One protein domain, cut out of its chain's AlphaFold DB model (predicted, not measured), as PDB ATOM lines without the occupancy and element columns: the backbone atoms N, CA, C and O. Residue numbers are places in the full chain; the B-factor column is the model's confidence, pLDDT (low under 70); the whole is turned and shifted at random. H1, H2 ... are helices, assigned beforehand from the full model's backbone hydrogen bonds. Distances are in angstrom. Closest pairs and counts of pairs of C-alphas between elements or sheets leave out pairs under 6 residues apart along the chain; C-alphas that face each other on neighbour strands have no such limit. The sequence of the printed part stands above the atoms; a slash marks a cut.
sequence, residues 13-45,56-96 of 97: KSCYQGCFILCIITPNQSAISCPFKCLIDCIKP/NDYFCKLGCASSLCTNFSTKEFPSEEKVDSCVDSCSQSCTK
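What this domain is: This is residues 13 to 45 and 56 to 96 of the 97 residues of an uncharacterized protein of Quercus lobata (UniProt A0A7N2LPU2). Two helical hairpins, H1 with H2 and H3 with H4, are set one after the other with partial overlap along a short rod; H2 meets H3, and the first residues of H1 meet the first residues of H4. The turn between H1 and H2 makes one end of the rod, and the last residues of H4 with the tail after them reach the other. The printed part has 74 residues with four named helices, H1, H2, H3 and H4 in chain order, and no named strand; the class is all helix. The whole is compact, with a radius of gyration of the C-alphas of 11.7 A, and spans 40 by 20 by 19 A.

Where its parts are: H1 is residues 13 to 25, from C-alpha 13 at (-33.150, -19.171, 26.528), and measures 18.6 A from first to last C-alpha. H2 is residues 33 to 43, 15.4 A long in the same measure. H3 is residues 56 to 68, 18.1 A, with C-alpha 56 at (-41.974, -0.725, 36.892). H4, residues 80 to 94, is the longest helix at 15 residues and 20.7 A, and ends with C-alpha 94 at (-46.766, -5.850, 32.733).

How they stand to each other: H1 and H2 form a helical hairpin and touch at a shallow tilt of 29 degrees, opposite ways; their closest C-alphas are those of Cys 19 and Cys 38, 5.5 A apart. H2 touches H3, which takes part with residues 62 to 66 alone; the closest C-alphas, of Phe 36 and Ser 66, are 6.2 A apart. These two helices also run opposite ways at a shallow tilt of 29 degrees. H3 and H4 form the second helical hairpin and touch at a steep tilt of 45 degrees, opposite ways, with the C-alphas of Lys 61 and Cys 90 closest at 5.5 A. H4 touches H1 with residues 80 to 84 alone, and H1 takes part with residues 13 to 17 alone; the closest C-alphas, of Lys 13 and Glu 80, are 5.6 A apart. H1 and H4 stand at a steep tilt of 57 degrees, opposite ways. H2 and H4 are near each other, and H1 and H3 are apart. In H1, H2, H3 and H4 every O i to N i+4 pair is within hydrogen-bond range.

The domain as a whole: The two C-alphas farthest apart are those of Pro 27 and Lys 96, at 40.5 A. Residues 46 to 55 are not printed, and C-alphas 45 and 56 are 14.3 A apart across this cut, which falls in the link from H2 to H3. The link from H1 to H2 is short, with 7 residues, and that from H3 to H4 is long, with 11. The mean pLDDT of the printed part is 78.1; it is under 70 at residues 27 to 32, 44 to 45, 75 to 76, 78 and 95 to 96.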
ATOM      1  N   LYS A  13     -33.174 -17.699  26.553       79.12
ATOM      2  CA  LYS A  13     -33.150 -19.171  26.528       79.12
ATOM      3  C   LYS A  13     -31.739 -19.717  26.776       79.12
ATOM      4  O   LYS A  13     -31.545 -20.543  27.667       79.12
ATOM      5  N   SER A  14     -30.746 -19.214  26.038       81.00
ATOM      6  CA  SER A  14     -29.348 -19.638  26.183       81.00
ATOM      7  C   SER A  14     -28.724 -19.209  27.515       81.00
ATOM      8  O   SER A  14     -27.986 -19.992  28.113       81.00
ATOM      9  N   CYS A  15     -29.044 -18.011  28.019       83.94
ATOM     10  CA  CYS A  15     -28.608 -17.564  29.344       83.94
ATOM     11  C   CYS A  15     -29.172 -18.467  30.443       83.94
ATOM     12  O   CYS A  15     -28.432 -18.948  31.304       83.94
ATOM     13  N   TYR A  16     -30.477 -18.737  30.394       83.50
ATOM     14  CA  TYR A  16     -31.178 -19.500  31.415       83.50
ATOM     15  C   TYR A  16     -30.675 -20.938  31.459       83.50
ATOM     16  O   TYR A  16     -30.327 -21.434  32.528       83.50
ATOM     17  N   GLN A  17     -30.559 -21.576  30.294       83.94
ATOM     18  CA  GLN A  17     -30.010 -22.920  30.165       83.94
ATOM     19  C   GLN A  17     -28.579 -23.001  30.713       83.94
ATOM     20  O   GLN A  17     -28.282 -23.865  31.540       83.94
ATOM     21  N   GLY A  18     -27.701 -22.076  30.305       83.69
ATOM     22  CA  GLY A  18     -26.314 -22.031  30.770       83.69
ATOM     23  C   GLY A  18     -26.214 -21.834  32.284       83.69
ATOM     24  O   GLY A  18     -25.522 -22.592  32.965       83.69
ATOM     25  N   CYS A  19     -26.959 -20.872  32.831       84.69
ATOM     26  CA  CYS A  19     -26.993 -20.630  34.267       84.69
ATOM     27  C   CYS A  19     -27.547 -21.835  35.040       84.69
ATOM     28  O   CYS A  19     -27.010 -22.192  36.089       84.69
ATOM     29  N   PHE A  20     -28.601 -22.482  34.539       82.81
ATOM     30  CA  PHE A  20     -29.251 -23.590  35.231       82.81
ATOM     31  C   PHE A  20     -28.324 -24.803  35.342       82.81
ATOM     32  O   PHE A  20     -28.182 -25.370  36.427       82.81
ATOM     33  N   ILE A  21     -27.624 -25.139  34.253       83.50
ATOM     34  CA  ILE A  21     -26.610 -26.202  34.238       83.50
ATOM     35  C   ILE A  21     -25.496 -25.879  35.238       83.50
ATOM     36  O   ILE A  21     -25.184 -26.715  36.086       83.50
ATOM     37  N   LEU A  22     -24.944 -24.659  35.196       82.94
ATOM     38  CA  LEU A  22     -23.908 -24.209  36.136       82.94
ATOM     39  C   LEU A  22     -24.380 -24.257  37.595       82.94
ATOM     40  O   LEU A  22     -23.619 -24.603  38.497       82.94
ATOM     41  N   CYS A  23     -25.643 -23.929  37.842       82.88
ATOM     42  CA  CYS A  23     -26.195 -23.923  39.182       82.88
ATOM     43  C   CYS A  23     -26.390 -25.337  39.744       82.88
ATOM     44  O   CYS A  23     -26.082 -25.558  40.912       82.88
ATOM     45  N   ILE A  24     -26.835 -26.299  38.929       80.06
ATOM     46  CA  ILE A  24     -27.018 -27.695  39.363       80.06
ATOM     47  C   ILE A  24     -25.683 -28.378  39.670       80.06
ATOM     48  O   ILE A  24     -25.603 -29.151  40.623       80.06
ATOM     49  N   ILE A  25     -24.632 -28.100  38.892       82.81
ATOM     50  CA  ILE A  25     -23.300 -28.676  39.150       82.81
ATOM     51  C   ILE A  25     -22.603 -28.032  40.357       82.81
ATOM     52  O   ILE A  25     -21.619 -28.574  40.861       82.81
ATOM     53  N   THR A  26     -23.091 -26.876  40.820       80.38
ATOM     54  CA  THR A  26     -22.528 -26.180  41.978       80.38
ATOM     55  C   THR A  26     -23.005 -26.856  43.271       80.38
ATOM     56  O   THR A  26     -24.211 -26.928  43.523       80.38
ATOM     57  N   PRO A  27     -22.092 -27.335  44.136       68.06
ATOM     58  CA  PRO A  27     -22.472 -27.956  45.402       68.06
ATOM     59  C   PRO A  27     -23.165 -26.941  46.330       68.06
ATOM     60  O   PRO A  27     -22.862 -25.752  46.293       68.06
ATOM     61  N   ASN A  28     -24.068 -27.416  47.200       67.69
ATOM     62  CA  ASN A  28     -24.899 -26.616  48.127       67.69
ATOM     63  C   ASN A  28     -26.031 -25.766  47.508       67.69
ATOM     64  O   ASN A  28     -26.702 -25.036  48.237       67.69
ATOM     65  N   GLN A  29     -26.324 -25.887  46.211       67.19
ATOM     66  CA  GLN A  29     -27.481 -25.211  45.617       67.19
ATOM     67  C   GLN A  29     -28.738 -26.089  45.671       67.19
ATOM     68  O   GLN A  29     -28.735 -27.263  45.305       67.19
ATOM     69  N   SER A  30     -29.840 -25.508  46.146       65.56
ATOM     70  CA  SER A  30     -31.134 -26.182  46.181       65.56
ATOM     71  C   SER A  30     -31.792 -26.100  44.803       65.56
ATOM     72  O   SER A  30     -31.722 -25.079  44.123       65.56
ATOM     73  N   ALA A  31     -32.491 -27.151  44.382       62.50
ATOM     74  CA  ALA A  31     -33.121 -27.199  43.057       62.50
ATOM     75  C   ALA A  31     -34.140 -26.081  42.798       62.50
ATOM     76  O   ALA A  31     -34.452 -25.786  41.654       62.50
ATOM     77  N   ILE A  32     -34.641 -25.465  43.868       64.88
ATOM     78  CA  ILE A  32     -35.576 -24.340  43.834       64.88
ATOM     79  C   ILE A  32     -34.820 -23.001  43.732       64.88
ATOM     80  O   ILE A  32     -35.324 -22.043  43.152       64.88
ATOM     81  N   SER A  33     -33.584 -22.916  44.243       76.12
ATOM     82  CA  SER A  33     -32.796 -21.678  44.195       76.12
ATOM     83  C   SER A  33     -32.160 -21.441  42.827       76.12
ATOM     84  O   SER A  33     -32.015 -20.288  42.425       76.12
ATOM     85  N   CYS A  34     -31.833 -22.500  42.085       81.56
ATOM     86  CA  CYS A  34     -31.288 -22.397  40.731       81.56
ATOM     87  C   CYS A  34     -32.206 -21.706  39.717       81.56
ATOM     88  O   CYS A  34     -31.778 -20.700  39.147       81.56
ATOM     89  N   PRO A  35     -33.457 -22.153  39.510       80.75
ATOM     90  CA  PRO A  35     -34.339 -21.517  38.543       80.75
ATOM     91  C   PRO A  35     -34.605 -20.056  38.894       80.75
ATOM     92  O   PRO A  35     -34.618 -19.211  38.004       80.75
ATOM     93  N   PHE A  36     -34.739 -19.733  40.182       80.12
ATOM     94  CA  PHE A  36     -34.935 -18.361  40.648       80.12
ATOM     95  C   PHE A  36     -33.697 -17.477  40.425       80.12
ATOM     96  O   PHE A  36     -33.807 -16.348  39.949       80.12
ATOM     97  N   LYS A  37     -32.500 -17.989  40.731       80.62
ATOM     98  CA  LYS A  37     -31.244 -17.251  40.562       80.62
ATOM     99  C   LYS A  37     -30.946 -16.986  39.088       80.62
ATOM    100  O   LYS A  37     -30.602 -15.862  38.743       80.62
ATOM    101  N   CYS A  38     -31.156 -17.982  38.232       82.88
ATOM    102  CA  CYS A  38     -30.969 -17.852  36.789       82.88
ATOM    103  C   CYS A  38     -32.005 -16.951  36.135       82.88
ATOM    104  O   CYS A  38     -31.682 -16.210  35.216       82.88
ATOM    105  N   LEU A  39     -33.232 -16.946  36.650       80.94
ATOM    106  CA  LEU A  39     -34.250 -16.010  36.207       80.94
ATOM    107  C   LEU A  39     -33.821 -14.557  36.461       80.94
ATOM    108  O   LEU A  39     -33.883 -13.740  35.552       80.94
ATOM    109  N   ILE A  40     -33.351 -14.238  37.672       78.69
ATOM    110  CA  ILE A  40     -32.872 -12.886  38.005       78.69
ATOM    111  C   ILE A  40     -31.694 -12.484  37.114       78.69
ATOM    112  O   ILE A  40     -31.657 -11.353  36.636       78.69
ATOM    113  N   ASP A  41     -30.742 -13.394  36.914       79.94
ATOM    114  CA  ASP A  41     -29.524 -13.117  36.153       79.94
ATOM    115  C   ASP A  41     -29.828 -12.870  34.667       79.94
ATOM    116  O   ASP A  41     -29.303 -11.931  34.077       79.94
ATOM    117  N   CYS A  42     -30.760 -13.643  34.098       79.75
ATOM    118  CA  CYS A  42     -31.095 -13.597  32.675       79.75
ATOM    119  C   CYS A  42     -32.199 -12.597  32.304       79.75
ATOM    120  O   CYS A  42     -32.269 -12.184  31.150       79.75
ATOM    121  N   ILE A  43     -33.055 -12.183  33.248       75.94
ATOM    122  CA  ILE A  43     -33.984 -11.053  33.043       75.94
ATOM    123  C   ILE A  43     -33.232  -9.714  33.097       75.94
ATOM    124  O   ILE A  43     -33.691  -8.715  32.540       75.94
ATOM    125  N   LYS A  44     -32.073  -9.665  33.764       66.56
ATOM    126  CA  LYS A  44     -31.269  -8.446  33.848       66.56
ATOM    127  C   LYS A  44     -30.747  -8.071  32.451       66.56
ATOM    128  O   LYS A  44     -30.097  -8.895  31.812       66.56
ATOM    129  N   PRO A  45     -30.967  -6.837  31.971       55.59
ATOM    130  CA  PRO A  45     -30.364  -6.406  30.716       55.59
ATOM    131  C   PRO A  45     -28.831  -6.441  30.834       55.59
ATOM    132  O   PRO A  45     -28.263  -5.988  31.827       55.59
ATOM    133  N   ASN A  56     -40.935   0.058  36.210       70.31
ATOM    134  CA  ASN A  56     -41.974  -0.725  36.892       70.31
ATOM    135  C   ASN A  56     -42.199  -2.092  36.205       70.31
ATOM    136  O   ASN A  56     -42.390  -3.119  36.855       70.31
ATOM    137  N   ASP A  57     -42.045  -2.112  34.880       71.94
ATOM    138  CA  ASP A  57     -42.058  -3.303  34.038       71.94
ATOM    139  C   ASP A  57     -41.022  -4.364  34.460       71.94
ATOM    140  O   ASP A  57     -41.354  -5.546  34.514       71.94
ATOM    141  N   TYR A  58     -39.804  -3.978  34.862       75.81
ATOM    142  CA  TYR A  58     -38.782  -4.921  35.336       75.81
ATOM    143  C   TYR A  58     -39.223  -5.639  36.615       75.81
ATOM    144  O   TYR A  58     -39.107  -6.862  36.725       75.81
ATOM    145  N   PHE A  59     -39.723  -4.890  37.602       77.75
ATOM    146  CA  PHE A  59     -40.168  -5.475  38.869       77.75
ATOM    147  C   PHE A  59     -41.427  -6.317  38.687       77.75
ATOM    148  O   PHE A  59     -41.527  -7.389  39.282       77.75
ATOM    149  N   CYS A  60     -42.346  -5.872  37.828       82.88
ATOM    150  CA  CYS A  60     -43.531  -6.633  37.468       82.88
ATOM    151  C   CYS A  60     -43.157  -7.951  36.772       82.88
ATOM    152  O   CYS A  60     -43.593  -9.019  37.208       82.88
ATOM    153  N   LYS A  61     -42.273  -7.912  35.764       80.81
ATOM    154  CA  LYS A  61     -41.762  -9.105  35.071       80.81
ATOM    155  C   LYS A  61     -41.085 -10.063  36.030       80.81
ATOM    156  O   LYS A  61     -41.380 -11.255  36.008       80.81
ATOM    157  N   LEU A  62     -40.211  -9.548  36.892       82.31
ATOM    158  CA  LEU A  62     -39.488 -10.367  37.855       82.31
ATOM    159  C   LEU A  62     -40.435 -11.010  38.876       82.31
ATOM    160  O   LEU A  62     -40.309 -12.199  39.165       82.31
ATOM    161  N   GLY A  63     -41.396 -10.254  39.408       82.69
ATOM    162  CA  GLY A  63     -42.399 -10.764  40.344       82.69
ATOM    163  C   GLY A  63     -43.292 -11.830  39.709       82.69
ATOM    164  O   GLY A  63     -43.442 -12.922  40.254       82.69
ATOM    165  N   CYS A  64     -43.810 -11.557  38.512       86.44
ATOM    166  CA  CYS A  64     -44.631 -12.500  37.761       86.44
ATOM    167  C   CYS A  64     -43.853 -13.781  37.440       86.44
ATOM    168  O   CYS A  64     -44.297 -14.884  37.766       86.44
ATOM    169  N   ALA A  65     -42.649 -13.646  36.882       84.75
ATOM    170  CA  ALA A  65     -41.883 -14.799  36.448       84.75
ATOM    171  C   ALA A  65     -41.327 -15.622  37.614       84.75
ATOM    172  O   ALA A  65     -41.273 -16.850  37.540       84.75
ATOM    173  N   SER A  66     -40.961 -14.973  38.722       82.56
ATOM    174  CA  SER A  66     -40.529 -15.694  39.916       82.56
ATOM    175  C   SER A  66     -41.648 -16.528  40.531       82.56
ATOM    176  O   SER A  66     -41.379 -17.633  40.997       82.56
ATOM    177  N   SER A  67     -42.888 -16.037  40.491       83.56
ATOM    178  CA  SER A  67     -44.051 -16.743  41.029       83.56
ATOM    179  C   SER A  67     -44.554 -17.849  40.093       83.56
ATOM    180  O   SER A  67     -44.837 -18.959  40.545       83.56
ATOM    181  N   LEU A  68     -44.625 -17.575  38.785       83.44
ATOM    182  CA  LEU A  68     -45.274 -18.459  37.813       83.44
ATOM    183  C   LEU A  68     -44.296 -19.337  37.024       83.44
ATOM    184  O   LEU A  68     -44.605 -20.495  36.759       83.44
ATOM    185  N   CYS A  69     -43.117 -18.822  36.662       84.56
ATOM    186  CA  CYS A  69     -42.227 -19.497  35.714       84.56
ATOM    187  C   CYS A  69     -41.199 -20.423  36.381       84.56
ATOM    188  O   CYS A  69     -40.805 -21.424  35.788       84.56
ATOM    189  N   THR A  70     -40.771 -20.132  37.613       79.19
ATOM    190  CA  THR A  70     -39.738 -20.928  38.317       79.19
ATOM    191  C   THR A  70     -40.178 -22.358  38.630       79.19
ATOM    192  O   THR A  70     -39.333 -23.241  38.749       79.19
ATOM    193  N   ASN A  71     -41.490 -22.603  38.702       80.50
ATOM    194  CA  ASN A  71     -42.073 -23.928  38.916       80.50
ATOM    195  C   ASN A  71     -41.986 -24.843  37.680       80.50
ATOM    196  O   ASN A  71     -42.209 -26.047  37.803       80.50
ATOM    197  N   PHE A  72     -41.675 -24.312  36.490       79.88
ATOM    198  CA  PHE A  72     -41.537 -25.138  35.285       79.88
ATOM    199  C   PHE A  72     -40.227 -25.917  35.235       79.88
ATOM    200  O   PHE A  72     -40.161 -26.960  34.578       79.88
ATOM    201  N   SER A  73     -39.192 -25.419  35.903       73.50
ATOM    202  CA  SER A  73     -37.886 -26.061  35.929       73.50
ATOM    203  C   SER A  73     -37.842 -27.114  37.024       73.50
ATOM    204  O   SER A  73     -38.176 -26.861  38.181       73.50
ATOM    205  N   THR A  74     -37.406 -28.311  36.660       70.88
ATOM    206  CA  THR A  74     -37.232 -29.435  37.580       70.88
ATOM    207  C   THR A  74     -35.749 -29.747  37.735       70.88
ATOM    208  O   THR A  74     -34.930 -29.303  36.937       70.88
ATOM    209  N   LYS A  75     -35.380 -30.542  38.751       64.88
ATOM    210  CA  LYS A  75     -33.979 -30.947  39.004       64.88
ATOM    211  C   LYS A  75     -33.250 -31.499  37.779       64.88
ATOM    212  O   LYS A  75     -32.033 -31.402  37.719       64.88
ATOM    213  N   GLU A  76     -33.982 -32.098  36.853       65.88
ATOM    214  CA  GLU A  76     -33.422 -32.764  35.679       65.88
ATOM    215  C   GLU A  76     -33.567 -31.928  34.406       65.88
ATOM    216  O   GLU A  76     -32.800 -32.125  33.468       65.88
ATOM    217  N   PHE A  77     -34.508 -30.974  34.368       72.56
ATOM    218  CA  PHE A  77     -34.818 -30.229  33.154       72.56
ATOM    219  C   PHE A  77     -35.028 -28.735  33.426       72.56
ATOM    220  O   PHE A  77     -35.962 -28.366  34.144       72.56
ATOM    221  N   PRO A  78     -34.236 -27.849  32.788       69.88
ATOM    222  CA  PRO A  78     -34.425 -26.403  32.899       69.88
ATOM    223  C   PRO A  78     -35.782 -25.935  32.363       69.88
ATOM    224  O   PRO A  78     -36.243 -24.868  32.758       69.88
ATOM    225  N   SER A  79     -36.442 -26.706  31.487       83.81
ATOM    226  CA  SER A  79     -37.687 -26.304  30.813       83.81
ATOM    227  C   SER A  79     -37.585 -24.905  30.189       83.81
ATOM    228  O   SER A  79     -38.550 -24.144  30.198       83.81
ATOM    229  N   GLU A  80     -36.409 -24.566  29.655       80.12
ATOM    230  CA  GLU A  80     -36.034 -23.219  29.210       80.12
ATOM    231  C   GLU A  80     -37.045 -22.585  28.241       80.12
ATOM    232  O   GLU A  80     -37.321 -21.398  28.338       80.12
ATOM    233  N   GLU A  81     -37.670 -23.382  27.373       82.94
ATOM    234  CA  GLU A  81     -38.707 -22.927  26.443       82.94
ATOM    235  C   GLU A  81     -40.017 -22.543  27.148       82.94
ATOM    236  O   GLU A  81     -40.631 -21.530  26.818       82.94
ATOM    237  N   LYS A  82     -40.432 -23.310  28.166       83.94
ATOM    238  CA  LYS A  82     -41.604 -22.963  28.985       83.94
ATOM    239  C   LYS A  82     -41.333 -21.735  29.841       83.94
ATOM    240  O   LYS A  82     -42.225 -20.908  30.011       83.94
ATOM    241  N   VAL A  83     -40.119 -21.619  30.381       83.62
ATOM    242  CA  VAL A  83     -39.712 -20.457  31.175       83.62
ATOM    243  C   VAL A  83     -39.680 -19.207  30.295       83.62
ATOM    244  O   VAL A  83     -40.255 -18.201  30.688       83.62
ATOM    245  N   ASP A  84     -39.103 -19.285  29.094       83.69
ATOM    246  CA  ASP A  84     -39.068 -18.188  28.117       83.69
ATOM    247  C   ASP A  84     -40.479 -17.720  27.726       83.69
ATOM    248  O   ASP A  84     -40.821 -16.551  27.903       83.69
ATOM    249  N   SER A  85     -41.355 -18.646  27.319       84.94
ATOM    250  CA  SER A  85     -42.745 -18.321  26.968       84.94
ATOM    251  C   SER A  85     -43.541 -17.741  28.148       84.94
ATOM    252  O   SER A  85     -44.376 -16.846  27.971       84.94
ATOM    253  N   CYS A  86     -43.272 -18.206  29.369       86.81
ATOM    254  CA  CYS A  86     -43.882 -17.658  30.576       86.81
ATOM    255  C   CYS A  86     -43.382 -16.239  30.888       86.81
ATOM    256  O   CYS A  86     -44.188 -15.365  31.207       86.81
ATOM    257  N   VAL A  87     -42.077 -15.979  30.746       84.31
ATOM    258  CA  VAL A  87     -41.491 -14.639  30.917       84.31
ATOM    259  C   VAL A  87     -42.055 -13.666  29.881       84.31
ATOM    260  O   VAL A  87     -42.391 -12.535  30.236       84.31
ATOM    261  N   ASP A  88     -42.239 -14.101  28.634       83.50
ATOM    262  CA  ASP A  88     -42.881 -13.294  27.592       83.50
ATOM    263  C   ASP A  88     -44.353 -12.986  27.926       83.50
ATOM    264  O   ASP A  88     -44.802 -11.842  27.826       83.50
ATOM    265  N   SER A  89     -45.090 -13.965  28.453       85.44
ATOM    266  CA  SER A  89     -46.469 -13.757  28.926       85.44
ATOM    267  C   SER A  89     -46.537 -12.748  30.085       85.44
ATOM    268  O   SER A  89     -47.407 -11.869  30.115       85.44
ATOM    269  N   CYS A  90     -45.589 -12.828  31.024       84.38
ATOM    270  CA  CYS A  90     -45.427 -11.852  32.101       84.38
ATOM    271  C   CYS A  90     -45.094 -10.458  31.552       84.38
ATOM    272  O   CYS A  90     -45.685  -9.472  31.981       84.38
ATOM    273  N   SER A  91     -44.210 -10.379  30.555       79.94
ATOM    274  CA  SER A  91     -43.844  -9.139  29.867       79.94
ATOM    275  C   SER A  91     -45.055  -8.424  29.275       79.94
ATOM    276  O   SER A  91     -45.272  -7.242  29.540       79.94
ATOM    277  N   GLN A  92     -45.885  -9.158  28.532       80.12
ATOM    278  CA  GLN A  92     -47.098  -8.621  27.912       80.12
ATOM    279  C   GLN A  92     -48.156  -8.190  28.936       80.12
ATOM    280  O   GLN A  92     -48.938  -7.275  28.673       80.12
ATOM    281  N   SER A  93     -48.199  -8.849  30.096       78.44
ATOM    282  CA  SER A  93     -49.109  -8.486  31.187       78.44
ATOM    283  C   SER A  93     -48.666  -7.193  31.882       78.44
ATOM    284  O   SER A  93     -49.498  -6.346  32.195       78.44
ATOM    285  N   CYS A  94     -47.356  -7.010  32.060       75.81
ATOM    286  CA  CYS A  94     -46.766  -5.850  32.733       75.81
ATOM    287  C   CYS A  94     -46.755  -4.574  31.881       75.81
ATOM    288  O   CYS A  94     -46.895  -3.481  32.417       75.81
ATOM    289  N   THR A  95     -46.659  -4.702  30.554       66.44
ATOM    290  CA  THR A  95     -46.752  -3.563  29.616       66.44
ATOM    291  C   THR A  95     -48.185  -3.078  29.369       66.44
ATOM    292  O   THR A  95     -48.372  -2.042  28.738       66.44
ATOM    293  N   LYS A  96     -49.201  -3.802  29.858       56.12
ATOM    294  CA  LYS A  96     -50.626  -3.425  29.777       56.12
ATOM    295  C   LYS A  96     -51.167  -2.744  31.047       56.12
ATOM    296  O   LYS A  96     -52.383  -2.583  31.146       56.12
TER     297      LYS A  96